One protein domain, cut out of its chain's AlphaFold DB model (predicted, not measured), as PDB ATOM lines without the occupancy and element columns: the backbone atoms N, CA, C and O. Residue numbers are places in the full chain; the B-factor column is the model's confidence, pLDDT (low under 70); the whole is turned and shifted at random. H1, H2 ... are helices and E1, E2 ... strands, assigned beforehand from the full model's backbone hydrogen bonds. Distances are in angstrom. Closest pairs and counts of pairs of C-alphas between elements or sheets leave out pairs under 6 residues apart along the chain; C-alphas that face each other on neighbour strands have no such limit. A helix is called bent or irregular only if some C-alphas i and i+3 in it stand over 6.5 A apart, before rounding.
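AT A GLANCE: This is residues 43 to 209 of the 694 residues of an uncharacterized protein of Streptomyces sp. ADI97-07 (UniProt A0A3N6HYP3). The long helix H4 runs through the middle of an elongated model, with H2 side by side with it and H1 crossing it. Toward one end lie the hairpin E1 and E2 and the loop of residues 105 to 125; toward the other, H5 packs on both arms of the sharply bent H6. The printed part has 167 residues, mostly helix, in the order H1 H2 H3 E1 E2 H4 H5 H6, with one antiparallel sheet. It is compact, radius of gyration of the C-alphas 17.3 A, and spans 61 by 39 by 24 A.

IN THESE COORDINATES: Find C-alpha 43 at (201.786, 192.696, 188.083); from there H1 runs 19.9 A to residue 56. Next come H2, 61 to 67, H3, 76 to 79, E1, 86 to 90, and E2, 100 to 104. H4, 126 to 146, runs 30.6 A; H5, 152 to 165, runs 20.0 A. H6, 177 to 209, was assigned as one helix by its hydrogen bonds but is bent, with C-alphas 189 and 192 8.5 A apart: H6a is 177 to 189, and H6b runs from 192 to C-alpha 209 at (180.602, 197.958, 190.817).

HOW THE PARTS SIT: Start at H4: H1 touches it with residues 50 to 55 alone, at a steep tilt of 61 degrees, closest C-alphas Ala 54 and Gln 134, 5.3 A. H2 touches H4 at a shallow tilt of 16 degrees, closest C-alphas Ile 65 and Ala 136, 5.7 A. H3 touches H2, closest C-alphas Pro 62 and Asp 78, 6.1 A. In the hairpin E1 and E2, N 87 and O 103 are 2.9 A apart, within hydrogen-bond range. H5 touches H6a, closest C-alphas Ala 156 and Val 183, 5.3 A. Every O i to N i+4 pair is within range in H1, H2, H5, H6a and H6b, and 16 of 17 in H4; H3 is too short for one.

THE WHOLE: The C-alphas farthest apart, Thr 111 and Asp 169, are 61.3 A apart. The printed part has no cut; the links E2 to H4 and H5 to H6 are long. No printed residue is under 70 in pLDDT.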
ATOM      1  N   PRO A  43     201.041 191.496 188.474       88.69
ATOM      2  CA  PRO A  43     201.786 192.696 188.083       88.69
ATOM      3  C   PRO A  43     201.068 193.563 187.040       88.69
ATOM      4  O   PRO A  43     201.058 194.790 187.163       88.69
ATOM      5  N   GLN A  44     200.425 192.954 186.040       88.69
ATOM      6  CA  GLN A  44     199.633 193.653 185.031       88.69
ATOM      7  C   GLN A  44     198.431 194.342 185.668       88.69
ATOM      8  O   GLN A  44     198.204 195.527 185.416       88.69
ATOM      9  N   GLY A  45     197.677 193.622 186.502       87.81
ATOM     10  CA  GLY A  45     196.516 194.171 187.197       87.81
ATOM     11  C   GLY A  45     196.874 195.349 188.101       87.81
ATOM     12  O   GLY A  45     196.265 196.412 187.987       87.81
ATOM     13  N   LYS A  46     197.931 195.197 188.912       90.31
ATOM     14  CA  LYS A  46     198.468 196.278 189.748       90.31
ATOM     15  C   LYS A  46     198.908 197.471 188.907       90.31
ATOM     16  O   LYS A  46     198.522 198.588 189.215       90.31
ATOM     17  N   THR A  47     199.650 197.254 187.820       92.81
ATOM     18  CA  THR A  47     200.101 198.347 186.940       92.81
ATOM     19  C   THR A  47     198.919 199.145 186.383       92.81
ATOM     20  O   THR A  47     198.952 200.372 186.398       92.81
ATOM     21  N   ILE A  48     197.851 198.474 185.937       91.88
ATOM     22  CA  ILE A  48     196.637 199.143 185.438       91.88
ATOM     23  C   ILE A  48     195.987 199.987 186.544       91.88
ATOM     24  O   ILE A  48     195.700 201.164 186.315       91.88
ATOM     25  N   ALA A  49     195.796 199.408 187.733       94.19
ATOM     26  CA  ALA A  49     195.211 200.106 188.876       94.19
ATOM     27  C   ALA A  49     196.050 201.327 189.285       94.19
ATOM     28  O   ALA A  49     195.514 202.424 189.438       94.19
ATOM     29  N   ILE A  50     197.371 201.157 189.385       96.62
ATOM     30  CA  ILE A  50     198.328 202.202 189.758       96.62
ATOM     31  C   ILE A  50     198.300 203.364 188.762       96.62
ATOM     32  O   ILE A  50     198.217 204.521 189.173       96.62
ATOM     33  N   VAL A  51     198.356 203.076 187.457       97.31
ATOM     34  CA  VAL A  51     198.322 204.106 186.406       97.31
ATOM     35  C   VAL A  51     197.039 204.924 186.494       97.31
ATOM     36  O   VAL A  51     197.084 206.155 186.435       97.31
ATOM     37  N   GLU A  52     195.899 204.257 186.665       97.62
ATOM     38  CA  GLU A  52     194.609 204.934 186.727       97.62
ATOM     39  C   GLU A  52     194.441 205.751 188.018       97.62
ATOM     40  O   GLU A  52     194.003 206.903 187.962       97.62
ATOM     41  N   LEU A  53     194.871 205.214 189.162       97.94
ATOM     42  CA  LEU A  53     194.889 205.933 190.436       97.94
ATOM     43  C   LEU A  53     195.783 207.172 190.380       97.94
ATOM     44  O   LEU A  53     195.329 208.273 190.690       97.94
ATOM     45  N   ALA A  54     197.031 207.023 189.932       98.06
ATOM     46  CA  ALA A  54     197.991 208.122 189.833       98.06
ATOM     47  C   ALA A  54     197.479 209.268 188.945       98.06
ATOM     48  O   ALA A  54     197.728 210.447 189.232       98.06
ATOM     49  N   ARG A  55     196.731 208.922 187.886       98.19
ATOM     50  CA  ARG A  55     196.086 209.866 186.966       98.19
ATOM     51  C   ARG A  55     194.902 210.599 187.600       98.19
ATOM     52  O   ARG A  55     194.695 211.773 187.295       98.19
ATOM     53  N   ARG A  56     194.099 209.924 188.428       98.25
ATOM     54  CA  ARG A  56     192.897 210.506 189.055       98.25
ATOM     55  C   ARG A  56     193.186 211.270 190.343       98.25
ATOM     56  O   ARG A  56     192.442 212.197 190.670       98.25
ATOM     57  N   LEU A  57     194.255 210.914 191.053       98.00
ATOM     58  CA  LEU A  57     194.652 211.592 192.280       98.00
ATOM     59  C   LEU A  57     194.922 213.073 192.026       98.00
ATOM     60  O   LEU A  57     195.712 213.440 191.160       98.00
ATOM     61  N   ARG A  58     194.294 213.930 192.832       97.12
ATOM     62  CA  ARG A  58     194.488 215.387 192.771       97.12
ATOM     63  C   ARG A  58     195.620 215.884 193.664       97.12
ATOM     64  O   ARG A  58     196.012 217.041 193.551       97.12
ATOM     65  N   THR A  59     196.143 215.022 194.531       97.56
ATOM     66  CA  THR A  59     197.305 215.306 195.374       97.56
ATOM     67  C   THR A  59     198.482 215.724 194.500       97.56
ATOM     68  O   THR A  59     198.796 215.055 193.507       97.56
ATOM     69  N   SER A  60     199.133 216.831 194.859       97.38
ATOM     70  CA  SER A  60     200.355 217.282 194.193       97.38
ATOM     71  C   SER A  60     201.442 216.213 194.295       97.38
ATOM     72  O   SER A  60     201.521 215.525 195.310       97.38
ATOM     73  N   THR A  61     202.305 216.104 193.293       97.19
ATOM     74  CA  THR A  61     203.388 215.111 193.288       97.19
ATOM     75  C   THR A  61     204.328 215.192 194.502       97.19
ATOM     76  O   THR A  61     204.576 214.131 195.061       97.19
ATOM     77  N   PRO A  62     204.759 216.370 195.012       96.50
ATOM     78  CA  PRO A  62     205.587 216.431 196.224       96.50
ATOM     79  C   PRO A  62     204.891 215.824 197.453       96.50
ATOM     80  O   PRO A  62     205.455 214.988 198.149       96.50
ATOM     81  N   ALA A  63     203.621 216.179 197.688       95.88
ATOM     82  CA  ALA A  63     202.838 215.615 198.792       95.88
ATOM     83  C   ALA A  63     202.602 214.102 198.642       95.88
ATOM     84  O   ALA A  63     202.517 213.390 199.638       95.88
ATOM     85  N   LEU A  64     202.491 213.606 197.404       96.38
ATOM     86  CA  LEU A  64     202.354 212.177 197.141       96.38
ATOM     87  C   LEU A  64     203.674 211.429 197.384       96.38
ATOM     88  O   LEU A  64     203.636 210.379 198.011       96.38
ATOM     89  N   ILE A  65     204.815 211.989 196.952       95.56
ATOM     90  CA  ILE A  65     206.161 211.464 197.240       95.56
ATOM     91  C   ILE A  65     206.347 211.323 198.748       95.56
ATOM     92  O   ILE A  65     206.658 210.227 199.210       95.56
ATOM     93  N   LEU A  66     206.079 212.395 199.502       93.12
ATOM     94  CA  LEU A  66     206.216 212.414 200.956       93.12
ATOM     95  C   LEU A  66     205.367 211.328 201.633       93.12
ATOM     96  O   LEU A  66     205.873 210.577 202.461       93.12
ATOM     97  N   ALA A  67     204.102 211.186 201.224       94.12
ATOM     98  CA  ALA A  67     203.213 210.159 201.766       94.12
ATOM     99  C   ALA A  67     203.650 208.724 201.429       94.12
ATOM    100  O   ALA A  67     203.242 207.783 202.106       94.12
ATOM    101  N   SER A  68     204.464 208.552 200.386       93.69
ATOM    102  CA  SER A  68     204.896 207.251 199.874       93.69
ATOM    103  C   SER A  68     206.363 206.902 200.141       93.69
ATOM    104  O   SER A  68     206.814 205.877 199.639       93.69
ATOM    105  N   MET A  69     207.117 207.724 200.885       91.69
ATOM    106  CA  MET A  69     208.557 207.501 201.102       91.69
ATOM    107  C   MET A  69     208.836 206.101 201.651       91.69
ATOM    108  O   MET A  69     208.240 205.689 202.641       91.69
ATOM    109  N   GLY A  70     209.701 205.326 201.017       87.06
ATOM    110  CA  GLY A  70     209.754 203.893 201.273       87.06
ATOM    111  C   GLY A  70     210.876 203.201 200.529       87.06
ATOM    112  O   GLY A  70     211.954 203.751 200.327       87.06
ATOM    113  N   LEU A  71     210.624 201.958 200.120       84.75
ATOM    114  CA  LEU A  71     211.661 201.137 199.502       84.75
ATOM    115  C   LEU A  71     212.154 201.738 198.187       84.75
ATOM    116  O   LEU A  71     213.353 201.717 197.925       84.75
ATOM    117  N   VAL A  72     211.250 202.270 197.369       89.00
ATOM    118  CA  VAL A  72     211.578 202.840 196.060       89.00
ATOM    119  C   VAL A  72     211.549 204.365 196.067       89.00
ATOM    120  O   VAL A  72     212.403 204.986 195.444       89.00
ATOM    121  N   VAL A  73     210.576 204.982 196.738       89.69
ATOM    122  CA  VAL A  73     210.412 206.441 196.715       89.69
ATOM    123  C   VAL A  73     211.242 207.086 197.815       89.69
ATOM    124  O   VAL A  73     211.045 206.780 198.986       89.69
ATOM    125  N   GLY A  74     212.118 208.014 197.441       92.00
ATOM    126  CA  GLY A  74     212.889 208.838 198.369       92.00
ATOM    127  C   GLY A  74     212.864 210.322 197.990       92.00
ATOM    128  O   GLY A  74     212.146 210.734 197.070       92.00
ATOM    129  N   SER A  75     213.600 211.139 198.744       93.25
ATOM    130  CA  SER A  75     213.638 212.598 198.593       93.25
ATOM    131  C   SER A  75     214.249 213.061 197.269       93.25
ATOM    132  O   SER A  75     213.794 214.071 196.721       93.25
ATOM    133  N   ASP A  76     215.178 212.295 196.685       95.56
ATOM    134  CA  ASP A  76     215.854 212.676 195.442       95.56
ATOM    135  C   ASP A  76     214.871 212.772 194.263       95.56
ATOM    136  O   ASP A  76     215.062 213.569 193.340       95.56
ATOM    137  N   MET A  77     213.771 212.008 194.297       95.75
ATOM    138  CA  MET A  77     212.735 212.080 193.260       95.75
ATOM    139  C   MET A  77     212.080 213.459 193.177       95.75
ATOM    140  O   MET A  77     211.763 213.917 192.078       95.75
ATOM    141  N   ASP A  78     211.858 214.122 194.313       95.50
ATOM    142  CA  ASP A  78     211.289 215.468 194.320       95.50
ATOM    143  C   ASP A  78     212.366 216.515 194.030       95.50
ATOM    144  O   ASP A  78     212.170 217.367 193.159       95.50
ATOM    145  N   ALA A  79     213.529 216.390 194.679       95.69
ATOM    146  CA  ALA A  79     214.642 217.328 194.551       95.69
ATOM    147  C   ALA A  79     215.165 217.449 193.110       95.69
ATOM    148  O   ALA A  79     215.577 218.528 192.676       95.69
ATOM    149  N   HIS A  80     215.113 216.360 192.339       96.88
ATOM    150  CA  HIS A  80     215.559 216.332 190.947       96.88
ATOM    151  C   HIS A  80     214.416 216.345 189.928       96.88
ATOM    152  O   HIS A  80     214.662 216.174 188.729       96.88
ATOM    153  N   ARG A  81     213.166 216.588 190.346       95.81
ATOM    154  CA  ARG A  81     212.052 216.758 189.404       95.81
ATOM    155  C   ARG A  81     212.326 217.937 188.471       95.81
ATOM    156  O   ARG A  81     212.626 219.045 188.904       95.81
ATOM    157  N   GLY A  82     212.198 217.708 187.166       96.81
ATOM    158  CA  GLY A  82     212.527 218.712 186.155       96.81
ATOM    159  C   GLY A  82     214.017 218.776 185.797       96.81
ATOM    160  O   GLY A  82     214.390 219.567 184.931       96.81
ATOM    161  N   SER A  83     214.875 217.965 186.427       97.25
ATOM    162  CA  SER A  83     216.311 217.947 186.142       97.25
ATOM    163  C   SER A  83     216.608 217.264 184.810       97.25
ATOM    164  O   SER A  83     216.192 216.139 184.549       97.25
ATOM    165  N   SER A  84     217.399 217.921 183.965       96.06
ATOM    166  CA  SER A  84     217.879 217.336 182.708       96.06
ATOM    167  C   SER A  84     219.016 216.331 182.903       96.06
ATOM    168  O   SER A  84     219.313 215.589 181.963       96.06
ATOM    169  N   GLN A  85     219.617 216.320 184.098       96.44
ATOM    170  CA  GLN A  85     220.791 215.529 184.478       96.44
ATOM    171  C   GLN A  85     220.438 214.220 185.188       96.44
ATOM    172  O   GLN A  85     221.331 213.452 185.521       96.44
ATOM    173  N   HIS A  86     219.151 213.956 185.416       96.50
ATOM    174  CA  HIS A  86     218.699 212.752 186.106       96.50
ATOM    175  C   HIS A  86     217.685 211.986 185.271       96.50
ATOM    176  O   HIS A  86     216.921 212.558 184.481       96.50
ATOM    177  N   VAL A  87     217.666 210.671 185.460       96.94
ATOM    178  CA  VAL A  87     216.736 209.767 184.791       96.94
ATOM    179  C   VAL A  87     216.174 208.746 185.768       96.94
ATOM    180  O   VAL A  87     216.863 208.289 186.674       96.94
ATOM    181  N   LEU A  88     214.920 208.367 185.557       97.25
ATOM    182  CA  LEU A  88     214.286 207.234 186.215       97.25
ATOM    183  C   LEU A  88     214.540 205.992 185.374       97.25
ATOM    184  O   LEU A  88     214.188 205.962 184.194       97.25
ATOM    185  N   VAL A  89     215.118 204.968 185.981       96.44
ATOM    186  CA  VAL A  89     215.381 203.666 185.374       96.44
ATOM    187  C   VAL A  89     214.423 202.648 185.987       96.44
ATOM    188  O   VAL A  89     214.618 202.253 187.136       96.44
ATOM    189  N   PRO A  90     213.377 202.209 185.266       95.62
ATOM    190  CA  PRO A  90     212.447 201.227 185.801       95.62
ATOM    191  C   PRO A  90     213.117 199.884 186.081       95.62
ATOM    192  O   PRO A  90     213.842 199.361 185.236       95.62
ATOM    193  N   HIS A  91     212.791 199.272 187.223       92.56
ATOM    194  CA  HIS A  91     213.230 197.908 187.552       92.56
ATOM    195  C   HIS A  91     212.634 196.879 186.584       92.56
ATOM    196  O   HIS A  91     213.220 195.825 186.350       92.56
ATOM    197  N   HIS A  92     211.470 197.187 185.997       92.38
ATOM    198  CA  HIS A  92     210.800 196.327 185.030       92.38
ATOM    199  C   HIS A  92     210.249 197.119 183.838       92.38
ATOM    200  O   HIS A  92     209.284 197.870 183.965       92.38
ATOM    201  N   ALA A  93     210.783 196.872 182.639       90.44
ATOM    202  CA  ALA A  93     210.385 197.598 181.427       90.44
ATOM    203  C   ALA A  93     208.884 197.471 181.093       90.44
ATOM    204  O   ALA A  93     208.277 198.411 180.585       90.44
ATOM    205  N   ARG A  94     208.261 196.317 181.384       91.62
ATOM    206  CA  ARG A  94     206.817 196.099 181.145       91.62
ATOM    207  C   ARG A  94     205.924 196.718 182.226       91.62
ATOM    208  O   ARG A  94     204.765 197.003 181.947       91.62
ATOM    209  N   TYR A  95     206.446 196.887 183.442       92.12
ATOM    210  CA  TYR A  95     205.678 197.280 184.630       92.12
ATOM    211  C   TYR A  95     206.431 198.384 185.380       92.12
ATOM    212  O   TYR A  95     206.886 198.168 186.502       92.12
ATOM    213  N   PRO A  96     206.626 199.557 184.753       91.94
ATOM    214  CA  PRO A  96     207.548 200.563 185.271       91.94
ATOM    215  C   PRO A  96     207.100 201.168 186.610       91.94
ATOM    216  O   PRO A  96     207.920 201.679 187.360       91.94
ATOM    217  N   SER A  97     205.817 201.049 186.956       91.12
ATOM    218  CA  SER A  97     205.281 201.446 188.259       91.12
ATOM    219  C   SER A  97     205.726 200.549 189.422       91.12
ATOM    220  O   SER A  97     205.501 200.899 190.575       91.12
ATOM    221  N   MET A  98     206.318 199.381 189.149       89.62
ATOM    222  CA  MET A  98     206.745 198.405 190.166       89.62
ATOM    223  C   MET A  98     208.149 198.675 190.719       89.62
ATOM    224  O   MET A  98     208.728 197.805 191.362       89.62
ATOM    225  N   GLY A  99     208.698 199.857 190.458       91.62
ATOM    226  CA  GLY A  99     209.976 200.276 191.005       91.62
ATOM    227  C   GLY A  99     210.839 200.997 189.979       91.62
ATOM    228  O   GLY A  99     210.831 200.651 188.795       91.62
ATOM    229  N   VAL A 100     211.584 201.999 190.434       95.31
ATOM    230  CA  VAL A 100     212.540 202.761 189.627       95.31
ATOM    231  C   VAL A 100     213.779 203.070 190.464       95.31
ATOM    232  O   VAL A 100     213.674 203.259 191.672       95.31
ATOM    233  N   ASP A 101     214.934 203.161 189.821       93.75
ATOM    234  CA  ASP A 101     216.103 203.837 190.382       93.75
ATOM    235  C   ASP A 101     216.194 205.237 189.773       93.75
ATOM    236  O   ASP A 101     216.006 205.401 188.567       93.75
ATOM    237  N   LEU A 102     216.512 206.246 190.578       95.31
ATOM    238  CA  LEU A 102     216.948 207.538 190.060       95.31
ATOM    239  C   LEU A 102     218.460 207.485 189.834       95.31
ATOM    240  O   LEU A 102     219.184 207.077 190.731       95.31
ATOM    241  N   ARG A 103     218.933 207.878 188.651       95.00
ATOM    242  CA  ARG A 103     220.358 207.868 188.287       95.00
ATOM    243  C   ARG A 103     220.770 209.210 187.709       95.00
ATOM    244  O   ARG A 103     219.984 209.817 186.968       95.00
ATOM    245  N   HIS A 104     221.997 209.642 187.980       94.38
ATOM    246  CA  HIS A 104     222.608 210.719 187.215       94.38
ATOM    247  C   HIS A 104     222.894 210.242 185.781       94.38
ATOM    248  O   HIS A 104     223.198 209.074 185.541       94.38
ATOM    249  N   VAL A 105     222.799 211.133 184.792       93.88
ATOM    250  CA  VAL A 105     223.028 210.784 183.375       93.88
ATOM    251  C   VAL A 105     224.455 210.276 183.133       93.88
ATOM    252  O   VAL A 105     224.647 209.411 182.282       93.88
ATOM    253  N   ASP A 106     225.430 210.768 183.896       92.00
ATOM    254  CA  ASP A 106     226.839 210.359 183.780       92.00
ATOM    255  C   ASP A 106     227.121 208.951 184.326       92.00
ATOM    256  O   ASP A 106     228.136 208.356 183.973       92.00
ATOM    257  N   GLU A 107     226.223 208.390 185.144       90.00
ATOM    258  CA  GLU A 107     226.298 206.980 185.560       90.00
ATOM    259  C   GLU A 107     225.868 206.025 184.437       90.00
ATOM    260  O   GLU A 107     226.108 204.817 184.497       90.00
ATOM    261  N   LEU A 108     225.201 206.552 183.409       90.50
ATOM    262  CA  LEU A 108     224.819 205.811 182.217       90.50
ATOM    263  C   LEU A 108     225.839 206.051 181.102       90.50
ATOM    264  O   LEU A 108     226.664 206.959 181.173       90.50
ATOM    265  N   ASP A 109     225.772 205.257 180.028       84.06
ATOM    266  CA  ASP A 109     226.544 205.555 178.816       84.06
ATOM    267  C   ASP A 109     226.035 206.878 178.215       84.06
ATOM    268  O   ASP A 109     225.086 206.920 177.423       84.06
ATOM    269  N   SER A 110     226.641 207.983 178.651       77.75
ATOM    270  CA  SER A 110     226.280 209.348 178.272       77.75
ATOM    271  C   SER A 110     226.576 209.630 176.798       77.75
ATOM    272  O   SER A 110     226.008 210.556 176.213       77.75
ATOM    273  N   THR A 111     227.415 208.803 176.162       81.19
ATOM    274  CA  THR A 111     227.799 208.951 174.755       81.19
ATOM    275  C   THR A 111     226.775 208.365 173.782       81.19
ATOM    276  O   THR A 111     226.715 208.800 172.629       81.19
ATOM    277  N   ASP A 112     225.933 207.427 174.230       82.38
ATOM    278  CA  ASP A 112     224.876 206.831 173.413       82.38
ATOM    279  C   ASP A 112     223.609 206.534 174.240       82.38
ATOM    280  O   ASP A 112     223.465 205.440 174.793       82.38
ATOM    281  N   PRO A 113     222.619 207.452 174.252       81.44
ATOM    282  CA  PRO A 113     221.341 207.251 174.939       81.44
ATOM    283  C   PRO A 113     220.566 205.999 174.513       81.44
ATOM    284  O   PRO A 113     219.652 205.568 175.208       81.44
ATOM    285  N   ARG A 114     220.902 205.388 173.368       81.56
ATOM    286  CA  ARG A 114     220.274 204.135 172.918       81.56
ATOM    287  C   ARG A 114     220.754 202.923 173.710       81.56
ATOM    288  O   ARG A 114     220.132 201.870 173.616       81.56
ATOM    289  N   ARG A 115     221.857 203.059 174.449       88.56
ATOM    290  CA  ARG A 115     222.387 202.040 175.361       88.56
ATOM    291  C   ARG A 115     221.844 202.172 176.774       88.56
ATOM    292  O   ARG A 115     222.151 201.329 177.613       88.56
ATOM    293  N   TRP A 116     221.052 203.207 177.044       91.06
ATOM    294  CA  TRP A 116     220.375 203.322 178.325       91.06
ATOM    295  C   TRP A 116     219.445 202.124 178.538       91.06
ATOM    296  O   TRP A 116     218.921 201.570 177.563       91.06
ATOM    297  N   PRO A 117     219.209 201.727 179.800       92.25
ATOM    298  CA  PRO A 117     218.253 200.676 180.104       92.25
ATOM    299  C   PRO A 117     216.894 200.946 179.447       92.25
ATOM    300  O   PRO A 117     216.388 202.073 179.448       92.25
ATOM    301  N   THR A 118     216.294 199.902 178.875       92.56
ATOM    302  CA  THR A 118     215.000 199.999 178.192       92.56
ATOM    303  C   THR A 118     213.949 200.612 179.115       92.56
ATOM    304  O   THR A 118     213.645 200.058 180.168       92.56
ATOM    305  N   GLY A 119     213.352 201.723 178.682       92.75
ATOM    306  CA  GLY A 119     212.314 202.421 179.441       92.75
ATOM    307  C   GLY A 119     212.828 203.507 180.384       92.75
ATOM    308  O   GLY A 119     212.016 204.051 181.123       92.75
ATOM    309  N   ALA A 120     214.122 203.852 180.354       96.12
ATOM    310  CA  ALA A 120     214.638 205.008 181.085       96.12
ATOM    311  C   ALA A 120     213.908 206.306 180.685       96.12
ATOM    312  O   ALA A 120     213.700 206.582 179.498       96.12
ATOM    313  N   VAL A 121     213.523 207.114 181.676       96.69
ATOM    314  CA  VAL A 121     212.738 208.344 181.494       96.69
ATOM    315  C   VAL A 121     213.491 209.531 182.081       96.69
ATOM    316  O   VAL A 121     213.829 209.530 183.260       96.69
ATOM    317  N   ARG A 122     213.741 210.573 181.283       96.56
ATOM    318  CA  ARG A 122     214.424 211.785 181.764       96.56
ATOM    319  C   ARG A 122     213.531 212.601 182.698       96.56
ATOM    320  O   ARG A 122     212.357 212.811 182.383       96.56
ATOM    321  N   MET A 123     214.100 213.090 183.800       97.44
ATOM    322  CA  MET A 123     213.377 213.812 184.859       97.44
ATOM    323  C   MET A 123     212.819 215.176 184.423       97.44
ATOM    324  O   MET A 123     211.908 215.695 185.066       97.44
ATOM    325  N   ASP A 124     213.296 215.738 183.310       97.38
ATOM    326  CA  ASP A 124     212.812 216.983 182.695       97.38
ATOM    327  C   ASP A 124     211.586 216.803 181.777       97.38
ATOM    328  O   ASP A 124     211.219 217.717 181.034       97.38
ATOM    329  N   THR A 125     210.924 215.642 181.823       97.56
ATOM    330  CA  THR A 125     209.798 215.305 180.940       97.56
ATOM    331  C   THR A 125     208.484 215.072 181.702       97.56
ATOM    332  O   THR A 125     208.500 214.567 182.825       97.56
ATOM    333  N   PRO A 126     207.306 215.346 181.097       97.69
ATOM    334  CA  PRO A 126     206.009 215.000 181.695       97.69
ATOM    335  C   PRO A 126     205.835 213.499 181.976       97.69
ATOM    336  O   PRO A 126     205.050 213.106 182.837       97.69
ATOM    337  N   GLN A 127     206.552 212.649 181.240       97.69
ATOM    338  CA  GLN A 127     206.562 211.206 181.442       97.69
ATOM    339  C   GLN A 127     207.202 210.831 182.781       97.69
ATOM    340  O   GLN A 127     206.698 209.921 183.437       97.69
ATOM    341  N   ALA A 128     208.263 211.530 183.207       97.81
ATOM    342  CA  ALA A 128     208.871 211.295 184.516       97.81
ATOM    343  C   ALA A 128     207.904 211.660 185.640       97.81
ATOM    344  O   ALA A 128     207.698 210.852 186.537       97.81
ATOM    345  N   GLU A 129     207.226 212.804 185.538       97.69
ATOM    346  CA  GLU A 129     206.186 213.200 186.495       97.69
ATOM    347  C   GLU A 129     205.100 212.119 186.628       97.69
ATOM    348  O   GLU A 129     204.743 211.706 187.731       97.69
ATOM    349  N   ALA A 130     204.597 211.604 185.501       98.06
ATOM    350  CA  ALA A 130     203.610 210.529 185.510       98.06
ATOM    351  C   ALA A 130     204.154 209.239 186.150       98.06
ATOM    352  O   ALA A 130     203.429 208.587 186.902       98.06
ATOM    353  N   LEU A 131     205.409 208.878 185.869       98.00
ATOM    354  CA  LEU A 131     206.050 207.682 186.415       98.00
ATOM    355  C   LEU A 131     206.312 207.800 187.924       98.00
ATOM    356  O   LEU A 131     206.007 206.862 188.651       98.00
ATOM    357  N   ILE A 132     206.781 208.950 188.414       98.00
ATOM    358  CA  ILE A 132     206.965 209.209 189.853       98.00
ATOM    359  C   ILE A 132     205.645 209.007 190.593       98.00
ATOM    360  O   ILE A 132     205.587 208.282 191.582       98.00
ATOM    361  N   ARG A 133     204.556 209.591 190.078       98.31
ATOM    362  CA  ARG A 133     203.224 209.433 190.681       98.31
ATOM    363  C   ARG A 133     202.769 207.976 190.696       98.31
ATOM    364  O   ARG A 133     202.162 207.546 191.671       98.31
ATOM    365  N   GLN A 134     203.053 207.220 189.636       98.00
ATOM    366  CA  GLN A 134     202.753 205.787 189.580       98.00
ATOM    367  C   GLN A 134     203.537 205.010 190.640       98.00
ATOM    368  O   GLN A 134     202.947 204.235 191.383       98.00
ATOM    369  N   VAL A 135     204.843 205.237 190.750       97.00
ATOM    370  CA  VAL A 135     205.686 204.560 191.745       97.00
ATOM    371  C   VAL A 135     205.258 204.928 193.171       97.00
ATOM    372  O   VAL A 135     205.144 204.044 194.012       97.00
ATOM    373  N   ALA A 136     204.909 206.188 193.429       96.88
ATOM    374  CA  ALA A 136     204.393 206.628 194.725       96.88
ATOM    375  C   ALA A 136     203.061 205.957 195.109       96.88
ATOM    376  O   ALA A 136     202.887 205.493 196.235       96.88
ATOM    377  N   VAL A 137     202.128 205.829 194.160       97.31
ATOM    378  CA  VAL A 137     200.895 205.046 194.365       97.31
ATOM    379  C   VAL A 137     201.209 203.569 194.608       97.31
ATOM    380  O   VAL A 137     200.589 202.947 195.470       97.31
ATOM    381  N   SER A 138     202.172 203.011 193.872       95.44
ATOM    382  CA  SER A 138     202.628 201.630 194.035       95.44
ATOM    383  C   SER A 138     203.172 201.373 195.441       95.44
ATOM    384  O   SER A 138     202.781 200.388 196.059       95.44
ATOM    385  N   GLU A 139     203.989 202.281 195.984       93.25
ATOM    386  CA  GLU A 139     204.504 202.212 197.361       93.25
ATOM    387  C   GLU A 139     203.384 202.285 198.406       93.25
ATOM    388  O   GLU A 139     203.338 201.458 199.315       93.25
ATOM    389  N   LEU A 140     202.414 203.197 198.255       94.06
ATOM    390  CA  LEU A 140     201.249 203.263 199.154       94.06
ATOM    391  C   LEU A 140     200.427 201.962 199.135       94.06
ATOM    392  O   LEU A 140     200.023 201.458 200.182       94.06
ATOM    393  N   MET A 141     200.199 201.392 197.948       94.06
ATOM    394  CA  MET A 141     199.539 200.088 197.800       94.06
ATOM    395  C   MET A 141     200.399 198.935 198.349       94.06
ATOM    396  O   MET A 141     199.872 197.955 198.887       94.06
ATOM    397  N   GLY A 142     201.720 199.041 198.209       89.62
ATOM    398  CA  GLY A 142     202.711 198.099 198.715       89.62
ATOM    399  C   GLY A 142     202.699 198.033 200.235       89.62
ATOM    400  O   GLY A 142     202.608 196.935 200.782       89.62
ATOM    401  N   ALA A 143     202.660 199.188 200.905       87.88
ATOM    402  CA  ALA A 143     202.592 199.289 202.360       87.88
ATOM    403  C   ALA A 143     201.437 198.453 202.940       87.88
ATOM    404  O   ALA A 143     201.641 197.716 203.902       87.88
ATOM    405  N   TRP A 144     200.254 198.488 202.310       90.44
ATOM    406  CA  TRP A 144     199.122 197.631 202.691       90.44
ATOM    407  C   TRP A 144     199.363 196.147 202.395       90.44
ATOM    408  O   TRP A 144     199.078 195.293 203.236       90.44
ATOM    409  N   SER A 145     199.890 195.837 201.203       84.12
ATOM    410  CA  SER A 145     200.071 194.459 200.715       84.12
ATOM    411  C   SER A 145     200.952 193.607 201.639       84.12
ATOM    412  O   SER A 145     200.795 192.388 201.684       84.12
ATOM    413  N   TYR A 146     201.879 194.227 202.373       76.19
ATOM    414  CA  TYR A 146     202.766 193.519 203.299       76.19
ATOM    415  C   TYR A 146     202.129 193.204 204.654       76.19
ATOM    416  O   TYR A 146     202.519 192.235 205.311       76.19
ATOM    417  N   GLY A 147     201.144 193.989 205.081       81.56
ATOM    418  CA  GLY A 147     200.444 193.766 206.334       81.56
ATOM    419  C   GLY A 147     199.514 194.916 206.684       81.56
ATOM    420  O   GLY A 147     199.890 196.079 206.649       81.56
ATOM    421  N   SER A 148     198.299 194.584 207.121       84.38
ATOM    422  CA  SER A 148     197.291 195.578 207.513       84.38
ATOM    423  C   SER A 148     197.541 196.215 208.896       84.38
ATOM    424  O   SER A 148     196.657 196.894 209.416       84.38
ATOM    425  N   ASN A 149     198.692 195.963 209.539       85.31
ATOM    426  CA  ASN A 149     199.014 196.442 210.896       85.31
ATOM    427  C   ASN A 149     200.470 196.252 211.359       85.31
ATOM    428  O   ASN A 149     200.733 196.130 212.557       85.31
ATOM    429  N   ASN A 150     201.411 196.144 210.434       81.38
ATOM    430  CA  ASN A 150     202.810 195.872 210.768       81.38
ATOM    431  C   ASN A 150     203.697 197.122 210.709       81.38
ATOM    432  O   ASN A 150     204.873 197.026 211.040       81.38
ATOM    433  N   ASN A 151     203.153 198.272 210.304       86.50
ATOM    434  CA  ASN A 151     203.904 199.515 210.198       86.50
ATOM    435  C   ASN A 151     203.063 200.761 210.513       86.50
ATOM    436  O   ASN A 151     201.827 200.727 210.505       86.50
ATOM    437  N   VAL A 152     203.758 201.865 210.790       90.12
ATOM    438  CA  VAL A 152     203.157 203.143 211.195       90.12
ATOM    439  C   VAL A 152     202.281 203.719 210.081       90.12
ATOM    440  O   VAL A 152     201.173 204.185 210.357       90.12
ATOM    441  N   ARG A 153     202.718 203.624 208.820       91.81
ATOM    442  CA  ARG A 153     201.978 204.147 207.664       91.81
ATOM    443  C   ARG A 153     200.626 203.480 207.470       91.81
ATOM    444  O   ARG A 153     199.643 204.160 207.203       91.81
ATOM    445  N   VAL A 154     200.531 202.166 207.628       92.12
ATOM    446  CA  VAL A 154     199.265 201.435 207.476       92.12
ATOM    447  C   VAL A 154     198.307 201.718 208.634       92.12
ATOM    448  O   VAL A 154     197.089 201.759 208.436       92.12
ATOM    449  N   LEU A 155     198.827 201.951 209.840       94.00
ATOM    450  CA  LEU A 155     198.016 202.418 210.966       94.00
ATOM    451  C   LEU A 155     197.500 203.846 210.718       94.00
ATOM    452  O   LEU A 155     196.311 204.104 210.912       94.00
ATOM    453  N   ALA A 156     198.346 204.742 210.199       95.00
ATOM    454  CA  ALA A 156     197.942 206.078 209.761       95.00
ATOM    455  C   ALA A 156     196.905 206.021 208.628       95.00
ATOM    456  O   ALA A 156     195.895 206.715 208.681       95.00
ATOM    457  N   LEU A 157     197.076 205.136 207.644       96.19
ATOM    458  CA  LEU A 157     196.114 204.925 206.563       96.19
ATOM    459  C   LEU A 157     194.743 204.481 207.097       96.19
ATOM    460  O   LEU A 157     193.712 204.949 206.620       96.19
ATOM    461  N   GLN A 158     194.706 203.619 208.116       96.56
ATOM    462  CA  GLN A 158     193.453 203.218 208.763       96.56
ATOM    463  C   GLN A 158     192.786 204.361 209.528       96.56
ATOM    464  O   GLN A 158     191.575 204.533 209.408       96.56
ATOM    465  N   GLN A 159     193.551 205.163 210.270       96.81
ATOM    466  CA  GLN A 159     193.014 206.350 210.940       96.81
ATOM    467  C   GLN A 159     192.491 207.374 209.914       96.81
ATOM    468  O   GLN A 159     191.401 207.915 210.081       96.81
ATOM    469  N   ALA A 160     193.210 207.578 208.805       97.56
ATOM    470  CA  ALA A 160     192.766 208.424 207.700       97.56
ATOM    471  C   ALA A 160     191.467 207.900 207.060       97.56
ATOM    472  O   ALA A 160     190.616 208.701 206.681       97.56
ATOM    473  N   ALA A 161     191.273 206.578 206.987       97.75
ATOM    474  CA  ALA A 161     190.013 205.986 206.539       97.75
ATOM    475  C   ALA A 161     188.858 206.267 207.510       97.75
ATOM    476  O   ALA A 161     187.753 206.569 207.060       97.75
ATOM    477  N   GLN A 162     189.101 206.235 208.827       96.94
ATOM    478  CA  GLN A 162     188.076 206.624 209.802       96.94
ATOM    479  C   GLN A 162     187.640 208.075 209.619       96.94
ATOM    480  O   GLN A 162     186.443 208.348 209.589       96.94
ATOM    481  N   GLU A 163     188.604 208.986 209.461       97.50
ATOM    482  CA  GLU A 163     188.337 210.411 209.243       97.50
ATOM    483  C   GLU A 163     187.629 210.671 207.909       97.50
ATOM    484  O   GLU A 163     186.716 211.493 207.842       97.50
ATOM    485  N   GLU A 164     188.044 209.985 206.842       98.25
ATOM    486  CA  GLU A 164     187.516 210.201 205.496       98.25
ATOM    487  C   GLU A 164     186.083 209.700 205.331       98.25
ATOM    488  O   GLU A 164     185.265 210.387 204.722       98.25
ATOM    489  N   PHE A 165     185.775 208.527 205.887       97.75
ATOM    490  CA  PHE A 165     184.484 207.866 205.692       97.75
ATOM    491  C   PHE A 165     183.575 207.922 206.927       97.75
ATOM    492  O   PHE A 165     182.503 207.321 206.924       97.75
ATOM    493  N   GLY A 166     183.976 208.640 207.983       97.06
ATOM    494  CA  GLY A 166     183.179 208.799 209.203       97.06
ATOM    495  C   GLY A 166     182.963 207.488 209.965       97.06
ATOM    496  O   GLY A 166     181.880 207.255 210.497       97.06
ATOM    497  N   ILE A 167     183.968 206.611 209.996       96.12
ATOM    498  CA  ILE A 167     183.863 205.285 210.621       96.12
ATOM    499  C   ILE A 167     183.989 205.432 212.142       96.12
ATOM    500  O   ILE A 167     185.092 205.588 212.667       96.12
ATOM    501  N   THR A 168     182.866 205.348 212.857       93.25
ATOM    502  CA  THR A 168     182.825 205.485 214.324       93.25
ATOM    503  C   THR A 168     182.816 204.154 215.074       93.25
ATOM    504  O   THR A 168     183.235 204.112 216.224       93.25
ATOM    505  N   ASP A 169     182.359 203.068 214.444       89.50
ATOM    506  CA  ASP A 169     182.246 201.740 215.069       89.50
ATOM    507  C   ASP A 169     183.332 200.773 214.568       89.50
ATOM    508  O   ASP A 169     183.074 199.684 214.069       89.50
ATOM    509  N   ALA A 170     184.591 201.195 214.642       91.69
ATOM    510  CA  ALA A 170     185.714 200.313 214.341       91.69
ATOM    511  C   ALA A 170     186.328 199.749 215.625       91.69
ATOM    512  O   ALA A 170     186.293 200.368 216.690       91.69
ATOM    513  N   LEU A 171     186.940 198.574 215.509       88.81
ATOM    514  CA  LEU A 171     187.767 198.020 216.571       88.81
ATOM    515  C   LEU A 171     189.005 198.908 216.782       88.81
ATOM    516  O   LEU A 171     189.796 199.093 215.855       88.81
ATOM    517  N   GLU A 172     189.160 199.447 217.993       83.56
ATOM    518  CA  GLU A 172     190.279 200.324 218.347       83.56
ATOM    519  C   GLU A 172     191.615 199.580 218.455       83.56
ATOM    520  O   GLU A 172     191.690 198.378 218.741       83.56
ATOM    521  N   TRP A 173     192.687 200.348 218.271       80.50
ATOM    522  CA  TRP A 173     194.056 199.900 218.455       80.50
ATOM    523  C   TRP A 173     194.559 200.184 219.869       80.50
ATOM    524  O   TRP A 173     194.686 201.342 220.280       80.50
ATOM    525  N   HIS A 174     194.983 199.139 220.578       83.38
ATOM    526  CA  HIS A 174     195.885 199.314 221.712       83.38
ATOM    527  C   HIS A 174     197.310 199.482 221.195       83.38
ATOM    528  O   HIS A 174     198.079 198.527 221.118       83.38
ATOM    529  N   LEU A 175     197.632 200.714 220.799       87.56
ATOM    530  CA  LEU A 175     199.001 201.131 220.510       87.56
ATOM    531  C   LEU A 175     199.692 201.534 221.807       87.56
ATOM    532  O   LEU A 175     199.107 202.268 222.615       87.56
ATOM    533  N   ASP A 176     200.945 201.119 221.960       89.00
ATOM    534  CA  ASP A 176     201.825 201.718 222.953       89.00
ATOM    535  C   ASP A 176     202.015 203.226 222.655       89.00
ATOM    536  O   ASP A 176     201.807 203.674 221.517       89.00
ATOM    537  N   PRO A 177     202.389 204.039 223.660       85.69
ATOM    538  CA  PRO A 177     202.509 205.485 223.489       85.69
ATOM    539  C   PRO A 177     203.460 205.912 222.364       85.69
ATOM    540  O   PRO A 177     203.178 206.894 221.676       85.69
ATOM    541  N   ARG A 178     204.555 205.171 222.137       85.38
ATOM    542  CA  ARG A 178     205.554 205.501 221.114       85.38
ATOM    543  C   ARG A 178     204.996 205.263 219.715       85.38
ATOM    544  O   ARG A 178     205.062 206.163 218.881       85.38
ATOM    545  N   THR A 179     204.388 204.103 219.471       87.75
ATOM    546  CA  THR A 179     203.739 203.808 218.182       87.75
ATOM    547  C   THR A 179     202.598 204.784 217.907       87.75
ATOM    548  O   THR A 179     202.473 205.291 216.795       87.75
ATOM    549  N   ARG A 180     201.791 205.124 218.921       92.00
ATOM    550  CA  ARG A 180     200.719 206.122 218.783       92.00
ATOM    551  C   ARG A 180     201.258 207.492 218.369       92.00
ATOM    552  O   ARG A 180     200.683 208.117 217.481       92.00
ATOM    553  N   ALA A 181     202.347 207.947 218.988       86.75
ATOM    554  CA  ALA A 181     202.993 209.204 218.627       86.75
ATOM    555  C   ALA A 181     203.519 209.173 217.182       86.75
ATOM    556  O   ALA A 181     203.289 210.120 216.435       86.75
ATOM    557  N   ALA A 182     204.139 208.067 216.759       87.38
ATOM    558  CA  ALA A 182     204.602 207.898 215.383       87.38
ATOM    559  C   ALA A 182     203.445 207.930 214.365       87.38
ATOM    560  O   ALA A 182     203.551 208.599 213.342       87.38
ATOM    561  N   VAL A 183     202.312 207.283 214.665       92.12
ATOM    562  CA  VAL A 183     201.104 207.326 213.814       92.12
ATOM    563  C   VAL A 183     200.525 208.735 213.735       92.12
ATOM    564  O   VAL A 183     200.134 209.177 212.658       92.12
ATOM    565  N   ALA A 184     200.479 209.457 214.857       91.25
ATOM    566  CA  ALA A 184     200.003 210.836 214.882       91.25
ATOM    567  C   ALA A 184     200.887 211.756 214.029       91.25
ATOM    568  O   ALA A 184     200.365 212.592 213.298       91.25
ATOM    569  N   ILE A 185     202.207 211.563 214.085       87.38
ATOM    570  CA  ILE A 185     203.171 212.271 213.243       87.38
ATOM    571  C   ILE A 185     202.937 211.928 211.768       87.38
ATOM    572  O   ILE A 185     202.717 212.832 210.970       87.38
ATOM    573  N   GLU A 186     202.909 210.646 211.402       91.06
ATOM    574  CA  GLU A 186     202.663 210.204 210.020       91.06
ATOM    575  C   GLU A 186     201.363 210.801 209.457       91.06
ATOM    576  O   GLU A 186     201.326 211.281 208.326       91.06
ATOM    577  N   LEU A 187     200.299 210.844 210.263       93.19
ATOM    578  CA  LEU A 187     199.055 211.514 209.899       93.19
ATOM    579  C   LEU A 187     199.227 213.017 209.737       93.19
ATOM    580  O   LEU A 187     198.767 213.552 208.738       93.19
ATOM    581  N   ASP A 188     199.861 213.714 210.673       89.44
ATOM    582  CA  ASP A 188     200.078 215.161 210.564       89.44
ATOM    583  C   ASP A 188     200.800 215.522 209.254       89.44
ATOM    584  O   ASP A 188     200.395 216.437 208.533       89.44
ATOM    585  N   TYR A 189     201.787 214.706 208.868       86.75
ATOM    586  CA  TYR A 189     202.501 214.867 207.607       86.75
ATOM    587  C   TYR A 189     201.715 214.390 206.382       86.75
ATOM    588  O   TYR A 189     201.922 214.928 205.303       86.75
ATOM    589  N   ASN A 190     200.829 213.403 206.460       93.81
ATOM    590  CA  ASN A 190     200.314 212.768 205.240       93.81
ATOM    591  C   ASN A 190     198.784 212.740 205.128       93.81
ATOM    592  O   ASN A 190     198.268 212.260 204.119       93.81
ATOM    593  N   ARG A 191     198.045 213.320 206.088       95.56
ATOM    594  CA  ARG A 191     196.573 213.252 206.200       95.56
ATOM    595  C   ARG A 191     195.858 213.471 204.873       95.56
ATOM    596  O   ARG A 191     195.119 212.599 204.425       95.56
ATOM    597  N   ASP A 192     196.090 214.608 204.227       96.19
ATOM    598  CA  ASP A 192     195.361 214.975 203.009       96.19
ATOM    599  C   ASP A 192     195.694 214.053 201.832       96.19
ATOM    600  O   ASP A 192     194.804 213.666 201.070       96.19
ATOM    601  N   ALA A 193     196.961 213.650 201.705       96.69
ATOM    602  CA  ALA A 193     197.404 212.727 200.668       96.69
ATOM    603  C   ALA A 193     196.805 211.325 200.872       96.69
ATOM    604  O   ALA A 193     196.270 210.754 199.919       96.69
ATOM    605  N   LEU A 194     196.824 210.806 202.105       97.75
ATOM    606  CA  LEU A 194     196.252 209.505 202.465       97.75
ATOM    607  C   LEU A 194     194.729 209.485 202.274       97.75
ATOM    608  O   LEU A 194     194.193 208.550 201.681       97.75
ATOM    609  N   ARG A 195     194.019 210.539 202.696       98.31
ATOM    610  CA  ARG A 195     192.567 210.670 202.485       98.31
ATOM    611  C   ARG A 195     192.207 210.733 201.004       98.31
ATOM    612  O   ARG A 195     191.291 210.044 200.563       98.31
ATOM    613  N   ALA A 196     192.942 211.519 200.216       98.38
ATOM    614  CA  ALA A 196     192.741 211.578 198.770       98.38
ATOM    615  C   ALA A 196     193.019 210.223 198.096       98.38
ATOM    616  O   ALA A 196     192.266 209.823 197.205       98.38
ATOM    617  N   PHE A 197     194.057 209.502 198.538       98.38
ATOM    618  CA  PHE A 197     194.364 208.141 198.092       98.38
ATOM    619  C   PHE A 197     193.215 207.169 198.372       98.38
ATOM    620  O   PHE A 197     192.786 206.452 197.469       98.38
ATOM    621  N   LEU A 198     192.666 207.175 199.586       98.44
ATOM    622  CA  LEU A 198     191.539 206.325 199.976       98.44
ATOM    623  C   LEU A 198     190.255 206.661 199.206       98.44
ATOM    624  O   LEU A 198     189.638 205.768 198.629       98.44
ATOM    625  N   ARG A 199     189.887 207.946 199.137       98.56
ATOM    626  CA  ARG A 199     188.700 208.409 198.403       98.56
ATOM    627  C   ARG A 199     188.756 208.021 196.929       98.56
ATOM    628  O   ARG A 199     187.790 207.494 196.400       98.56
ATOM    629  N   THR A 200     189.899 208.233 196.275       98.62
ATOM    630  CA  THR A 200     190.037 207.946 194.837       98.62
ATOM    631  C   THR A 200     189.861 206.454 194.541       98.62
ATOM    632  O   THR A 200     189.223 206.102 193.552       98.62
ATOM    633  N   GLN A 201     190.382 205.575 195.402       98.31
ATOM    634  CA  GLN A 201     190.175 204.127 195.286       98.31
ATOM    635  C   GLN A 201     188.709 203.739 195.481       98.31
ATOM    636  O   GLN A 201     188.183 202.936 194.705       98.31
ATOM    637  N   HIS A 202     188.048 204.335 196.479       98.56
ATOM    638  CA  HIS A 202     186.623 204.122 196.726       98.56
ATOM    639  C   HIS A 202     185.795 204.539 195.515       98.56
ATOM    640  O   HIS A 202     185.089 203.701 194.964       98.56
ATOM    641  N   ASP A 203     185.973 205.764 195.017       98.50
ATOM    642  CA  ASP A 203     185.263 206.286 193.845       98.50
ATOM    643  C   ASP A 203     185.437 205.363 192.624       98.50
ATOM    644  O   ASP A 203     184.462 204.971 191.980       98.50
ATOM    645  N   MET A 204     186.677 204.945 192.336       97.88
ATOM    646  CA  MET A 204     186.973 204.009 191.243       97.88
ATOM    647  C   MET A 204     186.291 202.651 191.435       97.88
ATOM    648  O   MET A 204     185.787 202.065 190.475       97.88
ATOM    649  N   THR A 205     186.259 202.145 192.665       97.50
ATOM    650  CA  THR A 205     185.584 200.888 193.001       97.50
ATOM    651  C   THR A 205     184.085 200.999 192.795       97.50
ATOM    652  O   THR A 205     183.493 200.140 192.142       97.50
ATOM    653  N   GLN A 206     183.472 202.079 193.279       98.19
ATOM    654  CA  GLN A 206     182.039 202.308 193.131       98.19
ATOM    655  C   GLN A 206     181.638 202.440 191.655       98.19
ATOM    656  O   GLN A 206     180.623 201.872 191.253       98.19
ATOM    657  N   GLU A 207     182.453 203.090 190.817       97.00
ATOM    658  CA  GLU A 207     182.241 203.131 189.363       97.00
ATOM    659  C   GLU A 207     182.232 201.727 188.736       97.00
ATOM    660  O   GLU A 207     181.337 201.407 187.950       97.00
ATOM    661  N   VAL A 208     183.203 200.874 189.088       95.06
ATOM    662  CA  VAL A 208     183.302 199.501 188.559       95.06
ATOM    663  C   VAL A 208     182.116 198.644 188.999       95.06
ATOM    664  O   VAL A 208     181.541 197.931 188.172       95.06
ATOM    665  N   LEU A 209     181.733 198.715 190.275       95.38
ATOM    666  CA  LEU A 209     180.602 197.958 190.817       95.38
ATOM    667  C   LEU A 209     179.280 198.415 190.182       95.38
ATOM    668  O   LEU A 209     178.511 197.582 189.694       95.38
TER     669      LEU A 209